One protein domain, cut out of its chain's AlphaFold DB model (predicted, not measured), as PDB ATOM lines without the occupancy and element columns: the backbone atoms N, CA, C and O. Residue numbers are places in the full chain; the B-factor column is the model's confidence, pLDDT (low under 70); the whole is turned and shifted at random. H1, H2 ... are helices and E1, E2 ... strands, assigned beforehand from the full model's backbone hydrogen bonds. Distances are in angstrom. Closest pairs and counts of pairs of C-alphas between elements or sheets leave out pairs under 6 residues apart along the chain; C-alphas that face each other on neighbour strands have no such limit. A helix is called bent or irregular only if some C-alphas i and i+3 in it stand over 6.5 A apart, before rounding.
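AT A GLANCE: This is residues 6 to 193 of the 201 residues of an uncharacterized protein of Chromatocurvus halotolerans (UniProt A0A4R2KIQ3). A strongly twisted six-stranded sheet has H3 and H4 packed on one face and H2 on the other, and together they make the body. The long helix H5 leads away from this body as an arm; past residue 173 the backbone turns into H6 and folds back, and H7 packs on H5. The printed part has 188 residues with seven named helices and eight named strands, in the order E1 H1 E2 E3 E4 E5 H2 E6 H3 H4 E7 E8 H5 H6 H7, and its class is mixed, helices and strands. The large sheet is mixed, in the order E2, E6, E1, E3, E4, E5, and E7 and E8 form a small antiparallel hairpin. The whole is compact by its radius of gyration of the C-alphas, 18.0 A, yet elongated, with spans of 61 by 35 by 29 A.

HOW THE PARTS SIT: The large sheet runs, strand beside strand, through E2, residues 24 to 26, E6, residues 100 to 103, E1, residues 6 to 10, E3, residues 32 to 42, E4, residues 45 to 52, and E5, residues 58 to 60. E2 and E5 are its edge strands. E2 and E6 are parallel, with N 25 and O 101 2.9 A apart. E6 and E1 are parallel, with N 102 and O 8 at 2.7 A. E1 and E3 are parallel at 43 degrees, with N 7 and O 33 at 2.8 A. E3, E4 and E5 form a meander, each strand the antiparallel neighbour of the one before; N 36 and O 51 are 2.8 A apart, and N 50 and O 59 are 2.8 A apart. H2, residues 66 to 78, is on the sheet at a height of 8.1 A, over E3 and E4. H3, residues 109 to 122, is on the opposite face at a height of 9.1 A, also over E3 and E4. H4, residues 128 to 139, is on the same face as H3, over none of the strands; its closest C-alphas to E5 are those of Met 132 and Leu 60, 6.4 A. H3 and H4 form a helical hairpin and touch with residues 118 to 122 of H3 alone, the closest C-alphas being those of Ile 122 and Ala 131, 5.0 A, at a steep tilt of 39 degrees, opposite ways. H1, residues 12 to 17, is irregular: C-alphas 13 and 16 are 7.3 A apart. E1, H1 and E2 make a split strand-helix-strand unit, two strands of one sheet with a helix between them along the chain and E6 between them in the sheet, and its crossover is right-handed. E7, residues 143 to 145, and E8, residues 148 to 150, form a hairpin, with N 143 and O 150 at 2.9 A. H5, residues 152 to 173, is not on the large sheet, only just, with 4 pairs of C-alphas within 10 A. H7, residues 190 to 193, touches H5 with residues 163 to 170 of H5 alone, the closest C-alphas being those of Phe 167 and Trp 191, 5.7 A. H6, residues 176 to 185, is close to H5 but not clearly touching it; the closest C-alphas are those of Ile 171 and Leu 179, 7.7 A. In H3, H4, H5 and H6 every O i to N i+4 pair is within hydrogen-bond range, in H2 8 of 9 and in H1 0 of 2, with 2 of 3 O i to N i+3 pairs; H7 is too short for an i+4 pair.

IN THESE COORDINATES: E1 begins at C-alpha 6, (163.666, 117.310, 128.304). E3 measures 30.9 A from first to last C-alpha, and E4 22.6 A. H2 measures 18.5 A, H3 20.0 A and H4 16.5 A. H5 measures 31.3 A, from C-alpha 152 at (166.196, 100.796, 125.974) to C-alpha 173 at (182.496, 113.226, 149.668). H6 measures 14.1 A.

THE WHOLE: The C-alphas farthest apart are those of Ala 43 and Trp 177, 61.1 A. The printed part has no cut. The link from H2 to E6, residues 79 to 99, is long, and residues 172 to 178, of which 176 to 178 belong to H6, stand free. The mean pLDDT of the printed part is 88.8; it is under 70 at residues 30 to 31, 83, 85 to 89, 186 to 188 and 193.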
ATOM      1  N   HIS A   6     164.284 117.999 129.422       93.25
ATOM      2  CA  HIS A   6     163.666 117.310 128.304       93.25
ATOM      3  C   HIS A   6     163.572 118.254 127.104       93.25
ATOM      4  O   HIS A   6     163.174 119.413 127.229       93.25
ATOM      5  N   GLN A   7     163.929 117.745 125.931       94.19
ATOM      6  CA  GLN A   7     163.725 118.411 124.652       94.19
ATOM      7  C   GLN A   7     162.718 117.611 123.835       94.19
ATOM      8  O   GLN A   7     162.974 116.457 123.500       94.19
ATOM      9  N   LEU A   8     161.600 118.221 123.459       94.69
ATOM     10  CA  LEU A   8     160.656 117.634 122.511       94.69
ATOM     11  C   LEU A   8     161.056 118.048 121.097       94.69
ATOM     12  O   LEU A   8     161.114 119.231 120.778       94.69
ATOM     13  N   VAL A   9     161.356 117.075 120.241       94.88
ATOM     14  CA  VAL A   9     161.884 117.291 118.892       94.88
ATOM     15  C   VAL A   9     160.832 116.928 117.853       94.88
ATOM     16  O   VAL A   9     160.377 115.787 117.760       94.88
ATOM     17  N   LEU A  10     160.485 117.906 117.022       93.06
ATOM     18  CA  LEU A  10     159.481 117.810 115.971       93.06
ATOM     19  C   LEU A  10     160.109 117.868 114.581       93.06
ATOM     20  O   LEU A  10     161.150 118.493 114.366       93.06
ATOM     21  N   HIS A  11     159.415 117.296 113.599       92.00
ATOM     22  CA  HIS A  11     159.661 117.662 112.208       92.00
ATOM     23  C   HIS A  11     159.048 119.052 111.925       92.00
ATOM     24  O   HIS A  11     157.939 119.314 112.396       92.00
ATOM     25  N   PRO A  12     159.695 119.939 111.143       88.94
ATOM     26  CA  PRO A  12     159.147 121.266 110.837       88.94
ATOM     27  C   PRO A  12     157.715 121.245 110.282       88.94
ATOM     28  O   PRO A  12     156.899 122.081 110.655       88.94
ATOM     29  N   ASP A  13     157.385 120.250 109.456       89.38
ATOM     30  CA  ASP A  13     156.070 120.137 108.801       89.38
ATOM     31  C   ASP A  13     154.896 119.907 109.766       89.38
ATOM     32  O   ASP A  13     153.745 120.118 109.389       89.38
ATOM     33  N   ILE A  14     155.159 119.454 110.997       87.00
ATOM     34  CA  ILE A  14     154.108 119.173 111.990       87.00
ATOM     35  C   ILE A  14     154.026 120.239 113.084       87.00
ATOM     36  O   ILE A  14     153.140 120.173 113.926       87.00
ATOM     37  N   VAL A  15     154.905 121.244 113.063       86.00
ATOM     38  CA  VAL A  15     154.945 122.312 114.075       86.00
ATOM     39  C   VAL A  15     153.602 123.031 114.198       86.00
ATOM     40  O   VAL A  15     153.133 123.269 115.306       86.00
ATOM     41  N   SER A  16     152.944 123.321 113.073       84.62
ATOM     42  CA  SER A  16     151.661 124.036 113.056       84.62
ATOM     43  C   SER A  16     150.498 123.257 113.679       84.62
ATOM     44  O   SER A  16     149.405 123.804 113.788       84.62
ATOM     45  N   GLN A  17     150.694 121.983 114.029       85.00
ATOM     46  CA  GLN A  17     149.678 121.145 114.674       85.00
ATOM     47  C   GLN A  17     149.630 121.356 116.193       85.00
ATOM     48  O   GLN A  17     148.667 120.933 116.828       85.00
ATOM     49  N   PHE A  18     150.633 122.026 116.772       83.06
ATOM     50  CA  PHE A  18     150.743 122.238 118.211       83.06
ATOM     51  C   PHE A  18     150.526 123.707 118.568       83.06
ATOM     52  O   PHE A  18     151.204 124.597 118.056       83.06
ATOM     53  N   ALA A  19     149.596 123.954 119.488       81.25
ATOM     54  CA  ALA A  19     149.499 125.224 120.192       81.25
ATOM     55  C   ALA A  19     150.471 125.176 121.376       81.25
ATOM     56  O   ALA A  19     150.142 124.630 122.426       81.25
ATOM     57  N   VAL A  20     151.691 125.670 121.165       81.00
ATOM     58  CA  VAL A  20     152.727 125.724 122.202       81.00
ATOM     59  C   VAL A  20     152.903 127.175 122.632       81.00
ATOM     60  O   VAL A  20     153.206 128.033 121.805       81.00
ATOM     61  N   ASP A  21     152.778 127.443 123.931       82.19
ATOM     62  CA  ASP A  21     153.010 128.776 124.513       82.19
ATOM     63  C   ASP A  21     154.512 129.109 124.664       82.19
ATOM     64  O   ASP A  21     154.895 130.154 125.193       82.19
ATOM     65  N   LYS A  22     155.385 128.216 124.180       83.75
ATOM     66  CA  LYS A  22     156.847 128.280 124.267       83.75
ATOM     67  C   LYS A  22     157.461 128.446 122.871       83.75
ATOM     68  O   LYS A  22     156.936 127.901 121.896       83.75
ATOM     69  N   PRO A  23     158.592 129.161 122.741       87.50
ATOM     70  CA  PRO A  23     159.281 129.282 121.463       87.50
ATOM     71  C   PRO A  23     159.809 127.922 120.997       87.50
ATOM     72  O   PRO A  23     160.364 127.152 121.779       87.50
ATOM     73  N   ILE A  24     159.692 127.669 119.695       89.75
ATOM     74  CA  ILE A  24     160.253 126.480 119.055       89.75
ATOM     75  C   ILE A  24     161.630 126.831 118.501       89.75
ATOM     76  O   ILE A  24     161.772 127.737 117.679       89.75
ATOM     77  N   MET A  25     162.650 126.114 118.960       91.25
ATOM     78  CA  MET A  25     164.050 126.395 118.650       91.25
ATOM     79  C   MET A  25     164.627 125.369 117.659       91.25
ATOM     80  O   MET A  25     164.074 124.282 117.481       91.25
ATOM     81  N   PRO A  26     165.745 125.653 116.976       88.81
ATOM     82  CA  PRO A  26     166.510 124.606 116.306       88.81
ATOM     83  C   PRO A  26     166.966 123.545 117.315       88.81
ATOM     84  O   PRO A  26     167.243 123.867 118.472       88.81
ATOM     85  N   TYR A  27     167.035 122.279 116.903       86.94
ATOM     86  CA  TYR A  27     167.586 121.226 117.754       86.94
ATOM     87  C   TYR A  27     169.041 121.524 118.128       86.94
ATOM     88  O   TYR A  27     169.890 121.745 117.260       86.94
ATOM     89  N   GLU A  28     169.326 121.471 119.425       81.00
ATOM     90  CA  GLU A  28     170.670 121.576 119.968       81.00
ATOM     91  C   GLU A  28     170.987 120.296 120.725       81.00
ATOM     92  O   GLU A  28     170.284 119.908 121.658       81.00
ATOM     93  N   ARG A  29     172.098 119.654 120.364       75.88
ATOM     94  CA  ARG A  29     172.592 118.528 121.146       75.88
ATOM     95  C   ARG A  29     173.056 119.059 122.505       75.88
ATOM     96  O   ARG A  29     174.120 119.669 122.589       75.88
ATOM     97  N   ARG A  30     172.257 118.843 123.548       69.50
ATOM     98  CA  ARG A  30     172.584 119.188 124.940       69.50
ATOM     99  C   ARG A  30     172.564 117.935 125.811       69.50
ATOM    100  O   ARG A  30     172.042 116.904 125.403       69.50
ATOM    101  N   PHE A  31     173.136 118.050 127.004       63.75
ATOM    102  CA  PHE A  31     173.018 117.041 128.053       63.75
ATOM    103  C   PHE A  31     171.573 117.041 128.586       63.75
ATOM    104  O   PHE A  31     171.094 118.074 129.053       63.75
ATOM    105  N   GLY A  32     170.863 115.919 128.442       83.38
ATOM    106  CA  GLY A  32     169.451 115.771 128.806       83.38
ATOM    107  C   GLY A  32     168.766 114.652 128.019       83.38
ATOM    108  O   GLY A  32     169.437 113.823 127.407       83.38
ATOM    109  N   PHE A  33     167.434 114.661 128.018       91.75
ATOM    110  CA  PHE A  33     166.611 113.697 127.291       91.75
ATOM    111  C   PHE A  33     166.003 114.349 126.056       91.75
ATOM    112  O   PHE A  33     165.183 115.259 126.180       91.75
ATOM    113  N   SER A  34     166.358 113.882 124.863       95.19
ATOM    114  CA  SER A  34     165.735 114.368 123.631       95.19
ATOM    115  C   SER A  34     164.691 113.364 123.164       95.19
ATOM    116  O   SER A  34     164.969 112.176 123.045       95.19
ATOM    117  N   TRP A  35     163.485 113.820 122.856       96.62
ATOM    118  CA  TRP A  35     162.360 112.972 122.485       96.62
ATOM    119  C   TRP A  35     161.877 113.331 121.092       96.62
ATOM    120  O   TRP A  35     161.294 114.388 120.871       96.62
ATOM    121  N   GLN A  36     162.103 112.444 120.132       96.19
ATOM    122  CA  GLN A  36     161.557 112.601 118.795       96.19
ATOM    123  C   GLN A  36     160.067 112.260 118.807       96.19
ATOM    124  O   GLN A  36     159.695 111.108 119.034       96.19
ATOM    125  N   LEU A  37     159.225 113.241 118.485       95.50
ATOM    126  CA  LEU A  37     157.796 113.027 118.308       95.50
ATOM    127  C   LEU A  37     157.517 112.480 116.905       95.50
ATOM    128  O   LEU A  37     157.932 113.069 115.899       95.50
ATOM    129  N   CYS A  38     156.822 111.348 116.839       94.94
ATOM    130  CA  CYS A  38     156.453 110.675 115.600       94.94
ATOM    131  C   CYS A  38     154.945 110.390 115.583       94.94
ATOM    132  O   CYS A  38     154.430 109.872 116.573       94.94
ATOM    133  N   PRO A  39     154.220 110.672 114.490       93.38
ATOM    134  CA  PRO A  39     152.806 110.316 114.405       93.38
ATOM    135  C   PRO A  39     152.634 108.795 114.289       93.38
ATOM    136  O   PRO A  39     153.487 108.103 113.743       93.38
ATOM    137  N   TRP A  40     151.513 108.247 114.732       93.00
ATOM    138  CA  TRP A  40     151.118 106.875 114.409       93.00
ATOM    139  C   TRP A  40     149.616 106.800 114.154       93.00
ATOM    140  O   TRP A  40     148.859 107.684 114.543       93.00
ATOM    141  N   THR A  41     149.197 105.738 113.469       90.06
ATOM    142  CA  THR A  41     147.795 105.498 113.101       90.06
ATOM    143  C   THR A  41     147.448 104.026 113.300       90.06
ATOM    144  O   THR A  41     148.201 103.158 112.832       90.06
ATOM    145  N   LEU A  42     146.305 103.746 113.925       89.44
ATOM    146  CA  LEU A  42     145.723 102.417 114.093       89.44
ATOM    147  C   LEU A  42     144.223 102.459 113.783       89.44
ATOM    148  O   LEU A  42     143.451 102.989 114.570       89.44
ATOM    149  N   ALA A  43     143.803 101.864 112.664       84.44
ATOM    150  CA  ALA A  43     142.422 101.970 112.180       84.44
ATOM    151  C   ALA A  43     141.962 103.446 112.124       84.44
ATOM    152  O   ALA A  43     142.560 104.213 111.368       84.44
ATOM    153  N   ASP A  44     140.958 103.826 112.918       82.81
ATOM    154  CA  ASP A  44     140.431 105.197 113.019       82.81
ATOM    155  C   ASP A  44     141.056 106.009 114.175       82.81
ATOM    156  O   ASP A  44     140.670 107.155 114.404       82.81
ATOM    157  N   ASP A  45     142.017 105.430 114.901       85.75
ATOM    158  CA  ASP A  45     142.769 106.084 115.972       85.75
ATOM    159  C   ASP A  45     144.116 106.615 115.457       85.75
ATOM    160  O   ASP A  45     144.784 106.009 114.609       85.75
ATOM    161  N   GLN A  46     144.528 107.762 115.977       88.19
ATOM    162  CA  GLN A  46     145.798 108.397 115.655       88.19
ATOM    163  C   GLN A  46     146.367 109.064 116.895       88.19
ATOM    164  O   GLN A  46     145.639 109.604 117.726       88.19
ATOM    165  N   GLY A  47     147.687 109.088 116.988       91.56
ATOM    166  CA  GLY A  47     148.338 109.703 118.126       91.56
ATOM    167  C   GLY A  47     149.810 109.943 117.893       91.56
ATOM    168  O   GLY A  47     150.311 109.915 116.763       91.56
ATOM    169  N   TRP A  48     150.503 110.156 119.001       94.44
ATOM    170  CA  TRP A  48     151.924 110.432 119.005       94.44
ATOM    171  C   TRP A  48     152.701 109.319 119.696       94.44
ATOM    172  O   TRP A  48     152.241 108.682 120.641       94.44
ATOM    173  N   LEU A  49     153.886 109.065 119.163       96.25
ATOM    174  CA  LEU A  49     154.889 108.176 119.710       96.25
ATOM    175  C   LEU A  49     156.111 109.034 120.014       96.25
ATOM    176  O   LEU A  49     156.712 109.613 119.107       96.25
ATOM    177  N   LEU A  50     156.476 109.093 121.285       97.12
ATOM    178  CA  LEU A  50     157.739 109.644 121.736       97.12
ATOM    179  C   LEU A  50     158.817 108.583 121.573       97.12
ATOM    180  O   LEU A  50     158.644 107.440 121.996       97.12
ATOM    181  N   ILE A  51     159.939 108.949 120.959       97.69
ATOM    182  CA  ILE A  51     161.120 108.092 120.900       97.69
ATOM    183  C   ILE A  51     162.298 108.855 121.481       97.69
ATOM    184  O   ILE A  51     162.748 109.832 120.884       97.69
ATOM    185  N   ASN A  52     162.815 108.401 122.619       96.56
ATOM    186  CA  ASN A  52     164.025 108.963 123.191       96.56
ATOM    187  C   ASN A  52     165.194 108.768 122.209       96.56
ATOM    188  O   ASN A  52     165.444 107.667 121.712       96.56
ATOM    189  N   VAL A  53     165.890 109.853 121.894       94.44
ATOM    190  CA  VAL A  53     166.943 109.891 120.882       94.44
ATOM    191  C   VAL A  53     168.199 109.194 121.385       94.44
ATOM    192  O   VAL A  53     168.895 108.571 120.589       94.44
ATOM    193  N   GLU A  54     168.499 109.261 122.675       91.75
ATOM    194  CA  GLU A  54     169.711 108.694 123.258       91.75
ATOM    195  C   GLU A  54     169.641 107.158 123.339       91.75
ATOM    196  O   GLU A  54     170.605 106.475 122.984       91.75
ATOM    197  N   PHE A  55     168.478 106.609 123.701       94.12
ATOM    198  CA  PHE A  55     168.304 105.188 124.027       94.12
ATOM    199  C   PHE A  55     167.345 104.434 123.105       94.12
ATOM    200  O   PHE A  55     167.254 103.212 123.182       94.12
ATOM    201  N   ALA A  56     166.643 105.125 122.203       96.00
ATOM    202  CA  ALA A  56     165.580 104.553 121.369       96.00
ATOM    203  C   ALA A  56     164.411 103.949 122.181       96.00
ATOM    204  O   ALA A  56     163.714 103.047 121.698       96.00
ATOM    205  N   TYR A  57     164.201 104.441 123.405       97.56
ATOM    206  CA  TYR A  57     163.035 104.118 124.224       97.56
ATOM    207  C   TYR A  57     161.780 104.723 123.597       97.56
ATOM    208  O   TYR A  57     161.815 105.863 123.148       97.56
ATOM    209  N   CYS A  58     160.687 103.972 123.542       97.88
ATOM    210  CA  CYS A  58     159.438 104.386 122.916       97.88
ATOM    211  C   CYS A  58     158.339 104.574 123.968       97.88
ATOM    212  O   CYS A  58     158.082 103.640 124.718       97.88
ATOM    213  N   ASN A  59     157.624 105.698 123.958       96.31
ATOM    214  CA  ASN A  59     156.411 105.888 124.757       96.31
ATOM    215  C   ASN A  59     155.232 106.309 123.868       96.31
ATOM    216  O   ASN A  59     155.372 107.209 123.039       96.31
ATOM    217  N   LEU A  60     154.083 105.642 124.003       94.50
ATOM    218  CA  LEU A  60     152.856 106.040 123.307       94.50
ATOM    219  C   LEU A  60     152.146 107.111 124.134       94.50
ATOM    220  O   LEU A  60     151.816 106.872 125.286       94.50
ATOM    221  N   VAL A  61     151.898 108.269 123.525       92.69
ATOM    222  CA  VAL A  61     151.238 109.397 124.192       92.69
ATOM    223  C   VAL A  61     149.743 109.132 124.281       92.69
ATOM    224  O   VAL A  61     149.128 108.702 123.297       92.69
ATOM    225  N   GLU A  62     149.156 109.404 125.447       79.94
ATOM    226  CA  GLU A  62     147.758 109.071 125.674       79.94
ATOM    227  C   GLU A  62     146.741 110.017 125.039       79.94
ATOM    228  O   GLU A  62     145.634 109.607 124.677       79.94
ATOM    229  N   SER A  63     147.121 111.270 124.861       78.00
ATOM    230  CA  SER A  63     146.274 112.324 124.319       78.00
ATOM    231  C   SER A  63     147.107 113.275 123.458       78.00
ATOM    232  O   SER A  63     148.333 113.288 123.485       78.00
ATOM    233  N   GLY A  64     146.443 113.989 122.550       80.69
ATOM    234  CA  GLY A  64     147.123 114.684 121.456       80.69
ATOM    235  C   GLY A  64     147.610 116.102 121.762       80.69
ATOM    236  O   GLY A  64     148.170 116.720 120.855       80.69
ATOM    237  N   SER A  65     147.350 116.660 122.952       89.75
ATOM    238  CA  SER A  65     147.706 118.054 123.242       89.75
ATOM    239  C   SER A  65     149.192 118.211 123.576       89.75
ATOM    240  O   SER A  65     149.878 117.251 123.919       89.75
ATOM    241  N   ALA A  66     149.708 119.440 123.479       90.31
ATOM    242  CA  ALA A  66     151.095 119.729 123.837       90.31
ATOM    243  C   ALA A  66     151.398 119.383 125.308       90.31
ATOM    244  O   ALA A  66     152.462 118.840 125.584       90.31
ATOM    245  N   ALA A  67     150.452 119.641 126.218       91.19
ATOM    246  CA  ALA A  67     150.591 119.326 127.638       91.19
ATOM    247  C   ALA A  67     150.674 117.812 127.884       91.19
ATOM    248  O   ALA A  67     151.549 117.365 128.612       91.19
ATOM    249  N   ASP A  68     149.840 117.023 127.201       91.62
ATOM    250  CA  ASP A  68     149.847 115.558 127.335       91.62
ATOM    251  C   ASP A  68     151.164 114.937 126.839       91.62
ATOM    252  O   ASP A  68     151.652 113.943 127.374       91.62
ATOM    253  N   ILE A  69     151.744 115.517 125.784       94.06
ATOM    254  CA  ILE A  69     153.034 115.092 125.227       94.06
ATOM    255  C   ILE A  69     154.173 115.440 126.186       94.06
ATOM    256  O   ILE A  69     155.089 114.637 126.360       94.06
ATOM    257  N   GLU A  70     154.124 116.636 126.774       94.69
ATOM    258  CA  GLU A  70     155.054 117.073 127.814       94.69
ATOM    259  C   GLU A  70     155.008 116.117 129.014       94.69
ATOM    260  O   GLU A  70     156.044 115.561 129.373       94.69
ATOM    261  N   GLU A  71     153.819 115.849 129.552       94.19
ATOM    262  CA  GLU A  71     153.589 114.913 130.659       94.19
ATOM    263  C   GLU A  71     154.071 113.498 130.312       94.19
ATOM    264  O   GLU A  71     154.904 112.936 131.014       94.19
ATOM    265  N   SER A  72     153.710 112.978 129.135       95.00
ATOM    266  CA  SER A  72     154.156 111.650 128.681       95.00
ATOM    267  C   SER A  72     155.681 111.512 128.570       95.00
ATOM    268  O   SER A  72     156.206 110.398 128.647       95.00
ATOM    269  N   ALA A  73     156.415 112.603 128.331       95.00
ATOM    270  CA  ALA A  73     157.876 112.585 128.307       95.00
ATOM    271  C   ALA A  73     158.488 112.602 129.717       95.00
ATOM    272  O   ALA A  73     159.596 112.090 129.890       95.00
ATOM    273  N   LEU A  74     157.793 113.192 130.695       94.81
ATOM    274  CA  LEU A  74     158.174 113.179 132.107       94.81
ATOM    275  C   LEU A  74     157.871 111.813 132.731       94.81
ATOM    276  O   LEU A  74     158.793 111.179 133.239       94.81
ATOM    277  N   ASP A  75     156.648 111.307 132.567       93.56
ATOM    278  CA  ASP A  75     156.192 110.006 133.081       93.56
ATOM    279  C   ASP A  75     157.064 108.849 132.579       93.56
ATOM    280  O   ASP A  75     157.372 107.896 133.302       93.56
ATOM    281  N   ALA A  76     157.514 108.936 131.323       93.25
ATOM    282  CA  ALA A  76     158.417 107.947 130.746       93.25
ATOM    283  C   ALA A  76     159.755 107.864 131.494       93.25
ATOM    284  O   ALA A  76     160.346 106.791 131.536       93.25
ATOM    285  N   ILE A  77     160.236 108.962 132.083       92.81
ATOM    286  CA  ILE A  77     161.426 108.946 132.940       92.81
ATOM    287  C   ILE A  77     161.055 108.605 134.381       92.81
ATOM    288  O   ILE A  77     161.746 107.802 135.001       92.81
ATOM    289  N   GLU A  78     159.957 109.160 134.898       90.69
ATOM    290  CA  GLU A  78     159.508 108.947 136.277       90.69
ATOM    291  C   GLU A  78     159.270 107.460 136.579       90.69
ATOM    292  O   GLU A  78     159.702 106.949 137.608       90.69
ATOM    293  N   SER A  79     158.681 106.728 135.632       89.75
ATOM    294  CA  SER A  79     158.430 105.281 135.738       89.75
ATOM    295  C   SER A  79     159.684 104.403 135.847       89.75
ATOM    296  O   SER A  79     159.567 103.236 136.225       89.75
ATOM    297  N   HIS A  80     160.865 104.941 135.530       89.81
ATOM    298  CA  HIS A  80     162.161 104.256 135.640       89.81
ATOM    299  C   HIS A  80     162.963 104.742 136.856       89.81
ATOM    300  O   HIS A  80     164.103 104.323 137.065       89.81
ATOM    301  N   LEU A  81     162.401 105.645 137.670       84.44
ATOM    302  CA  LEU A  81     163.068 106.076 138.887       84.44
ATOM    303  C   LEU A  81     163.179 104.905 139.881       84.44
ATOM    304  O   LEU A  81     162.220 104.155 140.080       84.44
ATOM    305  N   PRO A  82     164.332 104.745 140.551       75.31
ATOM    306  CA  PRO A  82     164.502 103.731 141.584       75.31
ATOM    307  C   PRO A  82     163.554 103.976 142.773       75.31
ATOM    308  O   PRO A  82     163.650 104.993 143.460       75.31
ATOM    309  N   TYR A  83     162.660 103.011 143.035       67.88
ATOM    310  CA  TYR A  83     161.625 103.061 144.085       67.88
ATOM    311  C   TYR A  83     162.157 103.329 145.506       67.88
ATOM    312  O   TYR A  83     161.417 103.799 146.363       67.88
ATOM    313  N   ASP A  84     163.413 102.990 145.794       70.88
ATOM    314  CA  ASP A  84     164.036 103.136 147.113       70.88
ATOM    315  C   ASP A  84     164.871 104.418 147.261       70.88
ATOM    316  O   ASP A  84     165.522 104.602 148.292       70.88
ATOM    317  N   ARG A  85     164.867 105.299 146.250       64.75
ATOM    318  CA  ARG A  85     165.747 106.478 146.180       64.75
ATOM    319  C   ARG A  85     165.041 107.745 145.693       64.75
ATOM    320  O   ARG A  85     165.644 108.576 145.021       64.75
ATOM    321  N   GLU A  86     163.770 107.919 146.053       62.28
ATOM    322  CA  GLU A  86     162.985 109.112 145.691       62.28
ATOM    323  C   GLU A  86     163.691 110.433 146.059       62.28
ATOM    324  O   GLU A  86     163.661 111.388 145.282       62.28
ATOM    325  N   GLU A  87     164.392 110.473 147.200       60.38
ATOM    326  CA  GLU A  87     165.140 111.649 147.675       60.38
ATOM    327  C   GLU A  87     166.380 111.983 146.818       60.38
ATOM    328  O   GLU A  87     166.830 113.132 146.815       60.38
ATOM    329  N   ASP A  88     166.901 111.017 146.051       63.41
ATOM    330  CA  ASP A  88     168.122 111.152 145.243       63.41
ATOM    331  C   ASP A  88     167.831 111.541 143.781       63.41
ATOM    332  O   ASP A  88     168.747 111.844 143.010       63.41
ATOM    333  N   ASN A  89     166.554 111.613 143.389       68.00
ATOM    334  CA  ASN A  89     166.111 111.898 142.018       68.00
ATOM    335  C   ASN A  89     166.185 113.393 141.646       68.00
ATOM    336  O   ASN A  89     165.433 113.899 140.816       68.00
ATOM    337  N   VAL A  90     167.138 114.118 142.233       72.62
ATOM    338  CA  VAL A  90     167.357 115.562 142.045       72.62
ATOM    339  C   VAL A  90     168.189 115.899 140.806       72.62
ATOM    340  O   VAL A  90     168.605 117.043 140.642       72.62
ATOM    341  N   SER A  91     168.490 114.916 139.957       82.19
ATOM    342  CA  SER A  91     169.322 115.080 138.754       82.19
ATOM    343  C   SER A  91     168.508 115.336 137.481       82.19
ATOM    344  O   SER A  91     169.080 115.755 136.474       82.19
ATOM    345  N   VAL A  92     167.191 115.124 137.512       87.56
ATOM    346  CA  VAL A  92     166.277 115.264 136.366       87.56
ATOM    347  C   VAL A  92     165.190 116.287 136.691       87.56
ATOM    348  O   VAL A  92     164.729 116.360 137.827       87.56
ATOM    349  N   SER A  93     164.801 117.116 135.715       88.69
ATOM    350  CA  SER A  93     163.675 118.037 135.896       88.69
ATOM    351  C   SER A  93     162.366 117.374 135.510       88.69
ATOM    352  O   SER A  93     162.176 117.020 134.351       88.69
ATOM    353  N   PHE A  94     161.448 117.325 136.471       89.12
ATOM    354  CA  PHE A  94     160.047 116.959 136.272       89.12
ATOM    355  C   PHE A  94     159.124 118.185 136.226       89.12
ATOM    356  O   PHE A  94     157.914 118.067 136.375       89.12
ATOM    357  N   ASN A  95     159.680 119.390 136.046       89.62
ATOM    358  CA  ASN A  95     158.877 120.593 135.848       89.62
ATOM    359  C   ASN A  95     158.526 120.745 134.355       89.62
ATOM    360  O   ASN A  95     159.446 120.930 133.551       89.62
ATOM    361  N   PRO A  96     157.237 120.760 133.964       90.00
ATOM    362  CA  PRO A  96     156.837 121.003 132.577       90.00
ATOM    363  C   PRO A  96     157.418 122.298 131.991       90.00
ATOM    364  O   PRO A  96     157.763 122.343 130.811       90.00
ATOM    365  N   ASP A  97     157.618 123.344 132.800       89.81
ATOM    366  CA  ASP A  97     158.203 124.616 132.342       89.81
ATOM    367  C   ASP A  97     159.663 124.486 131.873       89.81
ATOM    368  O   ASP A  97     160.145 125.322 131.106       89.81
ATOM    369  N   ASP A  98     160.372 123.436 132.298       89.62
ATOM    370  CA  ASP A  98     161.743 123.153 131.869       89.62
ATOM    371  C   ASP A  98     161.821 122.406 130.529       89.62
ATOM    372  O   ASP A  98     162.920 122.260 129.982       89.62
ATOM    373  N   ILE A  99     160.685 121.959 129.984       92.00
ATOM    374  CA  ILE A  99     160.623 121.287 128.686       92.00
ATOM    375  C   ILE A  99     160.710 122.315 127.564       92.00
ATOM    376  O   ILE A  99     159.920 123.263 127.495       92.00
ATOM    377  N   THR A 100     161.643 122.092 126.639       93.06
ATOM    378  CA  THR A 100     161.830 122.938 125.460       93.06
ATOM    379  C   THR A 100     161.412 122.223 124.181       93.06
ATOM    380  O   THR A 100     161.635 121.025 124.009       93.06
ATOM    381  N   TRP A 101     160.824 122.975 123.249       93.69
ATOM    382  CA  TRP A 101     160.384 122.460 121.954       93.69
ATOM    383  C   TRP A 101     161.394 122.801 120.866       93.69
ATOM    384  O   TRP A 101     161.869 123.934 120.756       93.69
ATOM    385  N   HIS A 102     161.705 121.812 120.039       94.31
ATOM    386  CA  HIS A 102     162.744 121.894 119.030       94.31
ATOM    387  C   HIS A 102     162.286 121.351 117.682       94.31
ATOM    388  O   HIS A 102     161.390 120.515 117.585       94.31
ATOM    389  N   THR A 103     162.961 121.793 116.624       93.62
ATOM    390  CA  THR A 103     162.797 121.255 115.272       93.62
ATOM    391  C   THR A 103     164.060 120.575 114.780       93.62
ATOM    392  O   THR A 103     165.174 121.075 114.955       93.62
ATOM    393  N   LEU A 104     163.876 119.441 114.109       92.00
ATOM    394  CA  LEU A 104     164.937 118.711 113.434       92.00
ATOM    395  C   LEU A 104     164.436 118.220 112.072       92.00
ATOM    396  O   LEU A 104     163.482 117.453 111.976       92.00
ATOM    397  N   THR A 105     165.102 118.651 111.001       89.88
ATOM    398  CA  THR A 105     164.740 118.293 109.616       89.88
ATOM    399  C   THR A 105     165.059 116.842 109.272       89.88
ATOM    400  O   THR A 105     164.462 116.269 108.366       89.88
ATOM    401  N   LYS A 106     166.019 116.231 109.975       91.25
ATOM    402  CA  LYS A 106     166.449 114.856 109.726       91.25
ATOM    403  C   LYS A 106     166.474 114.054 111.016       91.25
ATOM    404  O   LYS A 106     167.354 114.238 111.851       91.25
ATOM    405  N   MET A 107     165.554 113.102 111.113       92.12
ATOM    406  CA  MET A 107     165.522 112.126 112.198       92.12
ATOM    407  C   MET A 107     166.814 111.282 112.215       92.12
ATOM    408  O   MET A 107     167.253 110.827 111.148       92.12
ATOM    409  N   PRO A 108     167.419 111.030 113.392       92.81
ATOM    410  CA  PRO A 108     168.552 110.116 113.517       92.81
ATOM    411  C   PRO A 108     168.217 108.711 112.998       92.81
ATOM    412  O   PRO A 108     167.100 108.219 113.161       92.81
ATOM    413  N   GLU A 109     169.187 108.038 112.372       94.75
ATOM    414  CA  GLU A 109     168.940 106.773 111.665       94.75
ATOM    415  C   GLU A 109     168.414 105.668 112.593       94.75
ATOM    416  O   GLU A 109     167.511 104.914 112.223       94.75
ATOM    417  N   HIS A 110     168.952 105.562 113.808       94.31
ATOM    418  CA  HIS A 110     168.505 104.559 114.772       94.31
ATOM    419  C   HIS A 110     167.099 104.844 115.300       94.31
ATOM    420  O   HIS A 110     166.317 103.905 115.435       94.31
ATOM    421  N   VAL A 111     166.752 106.117 115.505       95.88
ATOM    422  CA  VAL A 111     165.394 106.555 115.859       95.88
ATOM    423  C   VAL A 111     164.425 106.201 114.732       95.88
ATOM    424  O   VAL A 111     163.399 105.575 114.983       95.88
ATOM    425  N   ALA A 112     164.786 106.464 113.471       96.38
ATOM    426  CA  ALA A 112     163.965 106.098 112.316       96.38
ATOM    427  C   ALA A 112     163.761 104.577 112.195       96.38
ATOM    428  O   ALA A 112     162.643 104.104 111.969       96.38
ATOM    429  N   LYS A 113     164.820 103.777 112.394       96.31
ATOM    430  CA  LYS A 113     164.722 102.305 112.427       96.31
ATOM    431  C   LYS A 113     163.811 101.831 113.556       96.31
ATOM    432  O   LYS A 113     163.025 100.901 113.359       96.31
ATOM    433  N   ARG A 114     163.919 102.446 114.735       97.12
ATOM    434  CA  ARG A 114     163.091 102.127 115.899       97.12
ATOM    435  C   ARG A 114     161.624 102.460 115.645       97.12
ATOM    436  O   ARG A 114     160.777 101.587 115.816       97.12
ATOM    437  N   TYR A 115     161.348 103.652 115.130       97.69
ATOM    438  CA  TYR A 115     160.017 104.102 114.737       97.69
ATOM    439  C   TYR A 115     159.355 103.140 113.741       97.69
ATOM    440  O   TYR A 115     158.227 102.696 113.944       97.69
ATOM    441  N   GLN A 116     160.076 102.712 112.699       97.44
ATOM    442  CA  GLN A 116     159.554 101.738 111.735       97.44
ATOM    443  C   GLN A 116     159.212 100.382 112.369       97.44
ATOM    444  O   GLN A 116     158.253  99.732 111.945       97.44
ATOM    445  N   LYS A 117     159.989  99.926 113.361       97.56
ATOM    446  CA  LYS A 117     159.666  98.708 114.122       97.56
ATOM    447  C   LYS A 117     158.404  98.908 114.963       97.56
ATOM    448  O   LYS A 117     157.521  98.058 114.892       97.56
ATOM    449  N   ALA A 118     158.298 100.032 115.672       97.75
ATOM    450  CA  ALA A 118     157.120 100.396 116.457       97.75
ATOM    451  C   ALA A 118     155.849 100.419 115.591       97.75
ATOM    452  O   ALA A 118     154.900  99.699 115.885       97.75
ATOM    453  N   LEU A 119     155.860 101.112 114.446       97.12
ATOM    454  CA  LEU A 119     154.715 101.149 113.524       97.12
ATOM    455  C   LEU A 119     154.285  99.763 113.030       97.12
ATOM    456  O   LEU A 119     153.094  99.493 112.882       97.12
ATOM    457  N   LYS A 120     155.242  98.867 112.753       96.50
ATOM    458  CA  LYS A 120     154.937  97.487 112.339       96.50
ATOM    459  C   LYS A 120     154.264  96.676 113.445       96.50
ATOM    460  O   LYS A 120     153.542  95.739 113.112       96.50
ATOM    461  N   LEU A 121     154.535  96.984 114.714       96.56
ATOM    462  CA  LEU A 121     153.866  96.365 115.858       96.56
ATOM    463  C   LEU A 121     152.477  96.966 116.059       96.56
ATOM    464  O   LEU A 121     151.507  96.214 116.070       96.56
ATOM    465  N   ILE A 122     152.379  98.298 116.106       95.62
ATOM    466  CA  ILE A 122     151.119  99.028 116.311       95.62
ATOM    467  C   ILE A 122     150.067  98.581 115.292       95.62
ATOM    468  O   ILE A 122     148.986  98.164 115.676       95.62
ATOM    469  N   ARG A 123     150.409  98.528 113.996       94.12
ATOM    470  CA  ARG A 123     149.482  98.122 112.916       94.12
ATOM    471  C   ARG A 123     148.906  96.707 113.036       94.12
ATOM    472  O   ARG A 123     147.997  96.370 112.284       94.12
ATOM    473  N   LYS A 124     149.482  95.854 113.883       94.75
ATOM    474  CA  LYS A 124     149.005  94.484 114.119       94.75
ATOM    475  C   LYS A 124     148.113  94.376 115.353       94.75
ATOM    476  O   LYS A 124     147.604  93.290 115.608       94.75
ATOM    477  N   CYS A 125     147.984  95.451 116.121       95.31
ATOM    478  CA  CYS A 125     147.195  95.468 117.340       95.31
ATOM    479  C   CYS A 125     145.711  95.692 116.992       95.31
ATOM    480  O   CYS A 125     145.414  96.372 116.011       95.31
ATOM    481  N   PRO A 126     144.772  95.106 117.746       93.31
ATOM    482  CA  PRO A 126     143.342  95.351 117.591       93.31
ATOM    483  C   PRO A 126     142.926  96.719 118.141       93.31
ATOM    484  O   PRO A 126     141.989  97.322 117.628       93.31
ATOM    485  N   ASP A 127     143.625  97.204 119.166       92.38
ATOM    486  CA  ASP A 127     143.351  98.461 119.843       92.38
ATOM    487  C   ASP A 127     144.641  99.087 120.395       92.38
ATOM    488  O   ASP A 127     145.744  98.532 120.296       92.38
ATOM    489  N   ARG A 128     144.490 100.283 120.965       89.81
ATOM    490  CA  ARG A 128     145.590 101.052 121.536       89.81
ATOM    491  C   ARG A 128     146.180 100.417 122.801       89.81
ATOM    492  O   ARG A 128     147.382 100.555 123.014       89.81
ATOM    493  N   PHE A 129     145.398  99.704 123.611       91.62
ATOM    494  CA  PHE A 129     145.910  99.072 124.833       91.62
ATOM    495  C   PHE A 129     146.892  97.948 124.498       91.62
ATOM    496  O   PHE A 129     147.977  97.876 125.077       91.62
ATOM    497  N   GLU A 130     146.576  97.119 123.499       94.88
ATOM    498  CA  GLU A 130     147.536  96.125 123.016       94.88
ATOM    499  C   GLU A 130     148.748  96.791 122.342       94.88
ATOM    500  O   GLU A 130     149.872  96.300 122.473       94.88
ATOM    501  N   ALA A 131     148.561  97.929 121.662       94.69
ATOM    502  CA  ALA A 131     149.679  98.689 121.113       94.69
ATOM    503  C   ALA A 131     150.639  99.178 122.212       94.69
ATOM    504  O   ALA A 131     151.851  99.040 122.041       94.69
ATOM    505  N   MET A 132     150.124  99.669 123.344       93.75
ATOM    506  CA  MET A 132     150.924 100.067 124.511       93.75
ATOM    507  C   MET A 132     151.752  98.901 125.060       93.75
ATOM    508  O   MET A 132     152.976  99.015 125.106       93.75
ATOM    509  N   ASP A 133     151.139  97.742 125.320       95.69
ATOM    510  CA  ASP A 133     151.854  96.531 125.771       95.69
ATOM    511  C   ASP A 133     152.933  96.081 124.763       95.69
ATOM    512  O   ASP A 133     154.052  95.711 125.128       95.69
ATOM    513  N   LYS A 134     152.655  96.151 123.454       97.19
ATOM    514  CA  LYS A 134     153.663  95.818 122.432       97.19
ATOM    515  C   LYS A 134     154.822  96.811 122.401       97.19
ATOM    516  O   LYS A 134     155.947  96.392 122.119       97.19
ATOM    517  N   ILE A 135     154.568  98.096 122.637       97.25
ATOM    518  CA  ILE A 135     155.610  99.125 122.693       97.25
ATOM    519  C   ILE A 135     156.458  98.977 123.960       97.25
ATOM    520  O   ILE A 135     157.684  99.014 123.864       97.25
ATOM    521  N   GLU A 136     155.848  98.672 125.100       95.75
ATOM    522  CA  GLU A 136     156.565  98.354 126.338       95.75
ATOM    523  C   GLU A 136     157.486  97.132 126.158       95.75
ATOM    524  O   GLU A 136     158.684  97.165 126.451       95.75
ATOM    525  N   ARG A 137     156.987  96.056 125.536       97.31
ATOM    526  CA  ARG A 137     157.822  94.890 125.183       97.31
ATOM    527  C   ARG A 137     158.917  95.231 124.177       97.31
ATOM    528  O   ARG A 137     160.011  94.661 124.227       97.31
ATOM    529  N   LEU A 138     158.652  96.153 123.251       97.75
ATOM    530  CA  LEU A 138     159.663  96.630 122.314       97.75
ATOM    531  C   LEU A 138     160.814  97.308 123.077       97.75
ATOM    532  O   LEU A 138     161.969  97.096 122.697       97.75
ATOM    533  N   ASN A 139     160.551  98.054 124.156       98.25
ATOM    534  CA  ASN A 139     161.571  98.693 125.014       98.25
ATOM    535  C   ASN A 139     162.497  97.712 125.735       98.25
ATOM    536  O   ASN A 139     163.635  98.059 126.027       98.25
ATOM    537  N   ASN A 140     162.081  96.457 125.853       97.44
ATOM    538  CA  ASN A 140     162.914  95.366 126.352       97.44
ATOM    539  C   ASN A 140     163.671  94.615 125.238       97.44
ATOM    540  O   ASN A 140     164.480  93.730 125.503       97.44
ATOM    541  N   THR A 141     163.439  94.956 123.965       96.31
ATOM    542  CA  THR A 141     164.173  94.379 122.829       96.31
ATOM    543  C   THR A 141     165.459  95.169 122.566       96.31
ATOM    544  O   THR A 141     165.358  96.352 122.208       96.31
ATOM    545  N   PRO A 142     166.648  94.532 122.640       95.44
ATOM    546  CA  PRO A 142     167.917  95.236 122.532       95.44
ATOM    547  C   PRO A 142     168.127  96.001 121.222       95.44
ATOM    548  O   PRO A 142     167.697  95.591 120.137       95.44
ATOM    549  N   VAL A 143     168.848  97.113 121.333       94.50
ATOM    550  CA  VAL A 143     169.337  97.934 120.225       94.50
ATOM    551  C   VAL A 143     170.850  98.080 120.328       94.50
ATOM    552  O   VAL A 143     171.402  98.049 121.423       94.50
ATOM    553  N   THR A 144     171.525  98.241 119.187       93.94
ATOM    554  CA  THR A 144     172.967  98.513 119.151       93.94
ATOM    555  C   THR A 144     173.202  99.971 118.781       93.94
ATOM    556  O   THR A 144     172.916 100.361 117.647       93.94
ATOM    557  N   LEU A 145     173.737 100.762 119.712       89.12
ATOM    558  CA  LEU A 145     174.072 102.178 119.536       89.12
ATOM    559  C   LEU A 145     175.524 102.403 119.968       89.12
ATOM    560  O   LEU A 145     175.943 101.938 121.024       89.12
ATOM    561  N   GLY A 146     176.326 103.064 119.126       85.94
ATOM    562  CA  GLY A 146     177.730 103.361 119.449       85.94
ATOM    563  C   GLY A 146     178.593 102.129 119.773       85.94
ATOM    564  O   GLY A 146     179.533 102.231 120.550       85.94
ATOM    565  N   GLY A 147     178.260 100.955 119.224       90.69
ATOM    566  CA  GLY A 147     178.969  99.694 119.486       90.69
ATOM    567  C   GLY A 147     178.549  98.960 120.766       90.69
ATOM    568  O   GLY A 147     179.011  97.844 120.991       90.69
ATOM    569  N   ARG A 148     177.647  99.528 121.573       91.06
ATOM    570  CA  ARG A 148     177.060  98.872 122.750       91.06
ATOM    571  C   ARG A 148     175.680  98.326 122.411       91.06
ATOM    572  O   ARG A 148     174.961  98.939 121.626       91.06
ATOM    573  N   THR A 149     175.325  97.178 122.984       95.50
ATOM    574  CA  THR A 149     173.998  96.565 122.832       95.50
ATOM    575  C   THR A 149     173.324  96.493 124.189       95.50
ATOM    576  O   THR A 149     173.903  95.937 125.114       95.50
ATOM    577  N   PHE A 150     172.128  97.056 124.287       95.56
ATOM    578  CA  PHE A 150     171.366  97.180 125.529       95.56
ATOM    579  C   PHE A 150     169.873  97.223 125.215       95.56
ATOM    580  O   PHE A 150     169.487  97.564 124.089       95.56
ATOM    581  N   SER A 151     169.024  96.884 126.184       97.38
ATOM    582  CA  SER A 151     167.601  97.203 126.069       97.38
ATOM    583  C   SER A 151     167.369  98.687 126.396       97.38
ATOM    584  O   SER A 151     168.022  99.218 127.294       97.38
ATOM    585  N   PRO A 152     166.499  99.401 125.658       96.94
ATOM    586  CA  PRO A 152     166.196 100.796 125.974       96.94
ATOM    587  C   PRO A 152     165.708 101.051 127.405       96.94
ATOM    588  O   PRO A 152     166.085 102.072 127.966       96.94
ATOM    589  N   SER A 153     164.916 100.143 127.988       96.00
ATOM    590  CA  SER A 153     164.499 100.239 129.399       96.00
ATOM    591  C   SER A 153     165.696 100.163 130.351       96.00
ATOM    592  O   SER A 153     165.916 101.087 131.121       96.00
ATOM    593  N   GLU A 154     166.543  99.140 130.209       94.44
ATOM    594  CA  GLU A 154     167.749  98.972 131.038       94.44
ATOM    595  C   GLU A 154     168.719 100.153 130.918       94.44
ATOM    596  O   GLU A 154     169.375 100.520 131.886       94.44
ATOM    597  N   ALA A 155     168.825 100.765 129.736       93.19
ATOM    598  CA  ALA A 155     169.673 101.938 129.551       93.19
ATOM    599  C   ALA A 155     169.137 103.180 130.279       93.19
ATOM    600  O   ALA A 155     169.938 103.957 130.798       93.19
ATOM    601  N   LEU A 156     167.811 103.362 130.331       92.38
ATOM    602  CA  LEU A 156     167.194 104.416 131.137       92.38
ATOM    603  C   LEU A 156     167.373 104.141 132.632       92.38
ATOM    604  O   LEU A 156     167.872 105.016 133.333       92.38
ATOM    605  N   ASP A 157     167.052 102.928 133.090       91.81
ATOM    606  CA  ASP A 157     167.228 102.516 134.490       91.81
ATOM    607  C   ASP A 157     168.680 102.714 134.942       91.81
ATOM    608  O   ASP A 157     168.951 103.297 135.991       91.81
ATOM    609  N   GLY A 158     169.633 102.266 134.118       90.81
ATOM    610  CA  GLY A 158     171.062 102.390 134.380       90.81
ATOM    611  C   GLY A 158     171.517 103.843 134.485       90.81
ATOM    612  O   GLY A 158     172.208 104.187 135.440       90.81
ATOM    613  N   LEU A 159     171.085 104.713 133.563       90.44
ATOM    614  CA  LEU A 159     171.397 106.142 133.639       90.44
ATOM    615  C   LEU A 159     170.841 106.766 134.926       90.44
ATOM    616  O   LEU A 159     171.543 107.521 135.592       90.44
ATOM    617  N   LEU A 160     169.584 106.486 135.272       89.31
ATOM    618  CA  LEU A 160     168.949 107.069 136.457       89.31
ATOM    619  C   LEU A 160     169.619 106.587 137.748       89.31
ATOM    620  O   LEU A 160     169.837 107.389 138.657       89.31
ATOM    621  N   LEU A 161     170.027 105.317 137.795       88.12
ATOM    622  CA  LEU A 161     170.810 104.770 138.898       88.12
ATOM    623  C   LEU A 161     172.180 105.452 139.021       88.12
ATOM    624  O   LEU A 161     172.546 105.878 140.115       88.12
ATOM    625  N   GLU A 162     172.907 105.616 137.910       87.81
ATOM    626  CA  GLU A 162     174.196 106.321 137.885       87.81
ATOM    627  C   GLU A 162     174.053 107.780 138.346       87.81
ATOM    628  O   GLU A 162     174.883 108.288 139.097       87.81
ATOM    629  N   LEU A 163     172.980 108.466 137.945       87.06
ATOM    630  CA  LEU A 163     172.709 109.840 138.370       87.06
ATOM    631  C   LEU A 163     172.419 109.947 139.872       87.06
ATOM    632  O   LEU A 163     172.862 110.915 140.498       87.06
ATOM    633  N   ALA A 164     171.694 108.982 140.440       85.00
ATOM    634  CA  ALA A 164     171.445 108.906 141.878       85.00
ATOM    635  C   ALA A 164     172.741 108.609 142.652       85.00
ATOM    636  O   ALA A 164     173.040 109.282 143.638       85.00
ATOM    637  N   ASP A 165     173.557 107.664 142.170       86.00
ATOM    638  CA  ASP A 165     174.860 107.341 142.764       86.00
ATOM    639  C   ASP A 165     175.815 108.545 142.722       86.00
ATOM    640  O   ASP A 165     176.444 108.861 143.730       86.00
ATOM    641  N   ASN A 166     175.869 109.278 141.605       85.62
ATOM    642  CA  ASN A 166     176.691 110.485 141.471       85.62
ATOM    643  C   ASN A 166     176.256 111.599 142.433       85.62
ATOM    644  O   ASN A 166     177.097 112.292 143.014       85.62
ATOM    645  N   PHE A 167     174.945 111.792 142.612       85.38
ATOM    646  CA  PHE A 167     174.433 112.752 143.587       85.38
ATOM    647  C   PHE A 167     174.819 112.346 145.012       85.38
ATOM    648  O   PHE A 167     175.349 113.165 145.771       85.38
ATOM    649  N   ARG A 168     174.617 111.073 145.355       84.94
ATOM    650  CA  ARG A 168     174.955 110.528 146.666       84.94
ATOM    651  C   ARG A 168     176.448 110.638 146.968       84.94
ATOM    652  O   ARG A 168     176.806 111.167 148.019       84.94
ATOM    653  N   ASP A 169     177.311 110.212 146.047       86.50
ATOM    654  CA  ASP A 169     178.766 110.331 146.182       86.50
ATOM    655  C   ASP A 169     179.180 111.791 146.383       86.50
ATOM    656  O   ASP A 169     179.970 112.115 147.271       86.50
ATOM    657  N   TYR A 170     178.577 112.712 145.628       86.56
ATOM    658  CA  TYR A 170     178.828 114.133 145.803       86.56
ATOM    659  C   TYR A 170     178.461 114.625 147.214       86.56
ATOM    660  O   TYR A 170     179.229 115.398 147.791       86.56
ATOM    661  N   ILE A 171     177.341 114.190 147.796       85.88
ATOM    662  CA  ILE A 171     176.961 114.551 149.173       85.88
ATOM    663  C   ILE A 171     177.915 113.930 150.201       85.88
ATOM    664  O   ILE A 171     178.349 114.627 151.120       85.88
ATOM    665  N   GLU A 172     178.265 112.653 150.046       88.12
ATOM    666  CA  GLU A 172     179.114 111.915 150.990       88.12
ATOM    667  C   GLU A 172     180.568 112.419 150.990       88.12
ATOM    668  O   GLU A 172     181.217 112.466 152.040       88.12
ATOM    669  N   THR A 173     181.084 112.842 149.834       89.12
ATOM    670  CA  THR A 173     182.496 113.226 149.668       89.12
ATOM    671  C   THR A 173     182.745 114.734 149.726       89.12
ATOM    672  O   THR A 173     183.885 115.169 149.937       89.12
ATOM    673  N   THR A 174     181.713 115.573 149.570       87.44
ATOM    674  CA  THR A 174     181.882 117.033 149.549       87.44
ATOM    675  C   THR A 174     181.875 117.629 150.962       87.44
ATOM    676  O   THR A 174     180.895 117.494 151.692       87.44
ATOM    677  N   PRO A 175     182.914 118.396 151.358       90.25
ATOM    678  CA  PRO A 175     182.925 119.083 152.647       90.25
ATOM    679  C   PRO A 175     181.713 120.005 152.840       90.25
ATOM    680  O   PRO A 175     181.345 120.748 151.926       90.25
ATOM    681  N   TRP A 176     181.161 120.049 154.058       89.31
ATOM    682  CA  TRP A 176     179.948 120.815 154.388       89.31
ATOM    683  C   TRP A 176     179.997 122.277 153.911       89.31
ATOM    684  O   TRP A 176     179.044 122.766 153.311       89.31
ATOM    685  N   TRP A 177     181.126 122.974 154.084       88.94
ATOM    686  CA  TRP A 177     181.272 124.370 153.654       88.94
ATOM    687  C   TRP A 177     181.096 124.543 152.137       88.94
ATOM    688  O   TRP A 177     180.573 125.561 151.692       88.94
ATOM    689  N   LYS A 178     181.497 123.543 151.342       86.38
ATOM    690  CA  LYS A 178     181.369 123.545 149.881       86.38
ATOM    691  C   LYS A 178     179.938 123.217 149.455       86.38
ATOM    692  O   LYS A 178     179.442 123.840 148.519       86.38
ATOM    693  N   LEU A 179     179.246 122.335 150.184       83.69
ATOM    694  CA  LEU A 179     177.803 122.122 150.021       83.69
ATOM    695  C   LEU A 179     177.030 123.428 150.263       83.69
ATOM    696  O   LEU A 179     176.280 123.872 149.395       83.69
ATOM    697  N   HIS A 180     177.283 124.109 151.386       82.44
ATOM    698  CA  HIS A 180     176.657 125.402 151.688       82.44
ATOM    699  C   HIS A 180     177.021 126.492 150.681       82.44
ATOM    700  O   HIS A 180     176.163 127.291 150.314       82.44
ATOM    701  N   TRP A 181     178.270 126.522 150.209       85.75
ATOM    702  CA  TRP A 181     178.684 127.437 149.150       85.75
ATOM    703  C   TRP A 181     177.873 127.220 147.872       85.75
ATOM    704  O   TRP A 181     177.390 128.191 147.293       85.75
ATOM    705  N   HIS A 182     177.674 125.974 147.437       83.06
ATOM    706  CA  HIS A 182     176.863 125.680 146.253       83.06
ATOM    707  C   HIS A 182     175.383 126.027 146.451       83.06
ATOM    708  O   HIS A 182     174.787 126.611 145.548       83.06
ATOM    709  N   ILE A 183     174.823 125.793 147.644       77.81
ATOM    710  CA  ILE A 183     173.466 126.247 147.997       77.81
ATOM    711  C   ILE A 183     173.365 127.779 147.901       77.81
ATOM    712  O   ILE A 183     172.446 128.309 147.280       77.81
ATOM    713  N   TRP A 184     174.324 128.506 148.482       78.75
ATOM    714  CA  TRP A 184     174.313 129.971 148.524       78.75
ATOM    715  C   TRP A 184     174.552 130.614 147.152       78.75
ATOM    716  O   TRP A 184     173.860 131.558 146.777       78.75
ATOM    717  N   THR A 185     175.500 130.078 146.381       79.50
ATOM    718  CA  THR A 185     175.804 130.550 145.020       79.50
ATOM    719  C   THR A 185     174.783 130.098 143.984       79.50
ATOM    720  O   THR A 185     174.879 130.521 142.834       79.50
ATOM    721  N   LYS A 186     173.815 129.255 144.373       66.75
ATOM    722  CA  LYS A 186     172.905 128.565 143.453       66.75
ATOM    723  C   LYS A 186     173.686 127.879 142.329       66.75
ATOM    724  O   LYS A 186     173.284 127.936 141.169       66.75
ATOM    725  N   LYS A 187     174.848 127.298 142.663       64.31
ATOM    726  CA  LYS A 187     175.595 126.519 141.680       64.31
ATOM    727  C   LYS A 187     174.784 125.269 141.388       64.31
ATOM    728  O   LYS A 187     174.448 124.485 142.272       64.31
ATOM    729  N   ASP A 188     174.459 125.148 140.124       67.56
ATOM    730  CA  ASP A 188     173.416 124.295 139.617       67.56
ATOM    731  C   ASP A 188     173.973 122.882 139.352       67.56
ATOM    732  O   ASP A 188     174.844 122.723 138.508       67.56
ATOM    733  N   ALA A 189     173.504 121.885 140.116       72.25
ATOM    734  CA  ALA A 189     173.830 120.451 139.997       72.25
ATOM    735  C   ALA A 189     175.323 120.110 139.745       72.25
ATOM    736  O   ALA A 189     175.664 119.463 138.755       72.25
ATOM    737  N   PRO A 190     176.247 120.502 140.646       73.88
ATOM    738  CA  PRO A 190     177.692 120.298 140.469       73.88
ATOM    739  C   PRO A 190     178.124 118.826 140.338       73.88
ATOM    740  O   PRO A 190     179.238 118.568 139.885       73.88
ATOM    741  N   TRP A 191     177.278 117.872 140.732       79.31
ATOM    742  CA  TRP A 191     177.517 116.436 140.556       79.31
ATOM    743  C   TRP A 191     177.363 115.970 139.100       79.31
ATOM    744  O   TRP A 191     177.924 114.945 138.739       79.31
ATOM    745  N   LEU A 192     176.698 116.749 138.239       75.12
ATOM    746  CA  LEU A 192     176.612 116.472 136.798       75.12
ATOM    747  C   LEU A 192     177.848 116.954 136.016       75.12
ATOM    748  O   LEU A 192     178.004 116.630 134.844       75.12
ATOM    749  N   GLU A 193     178.739 117.738 136.638       68.38
ATOM    750  CA  GLU A 193     179.929 118.301 135.977       68.38
ATOM    751  C   GLU A 193     181.151 117.357 135.989       68.38
ATOM    752  O   GLU A 193     182.177 117.688 135.380       68.38
TER     753      GLU A 193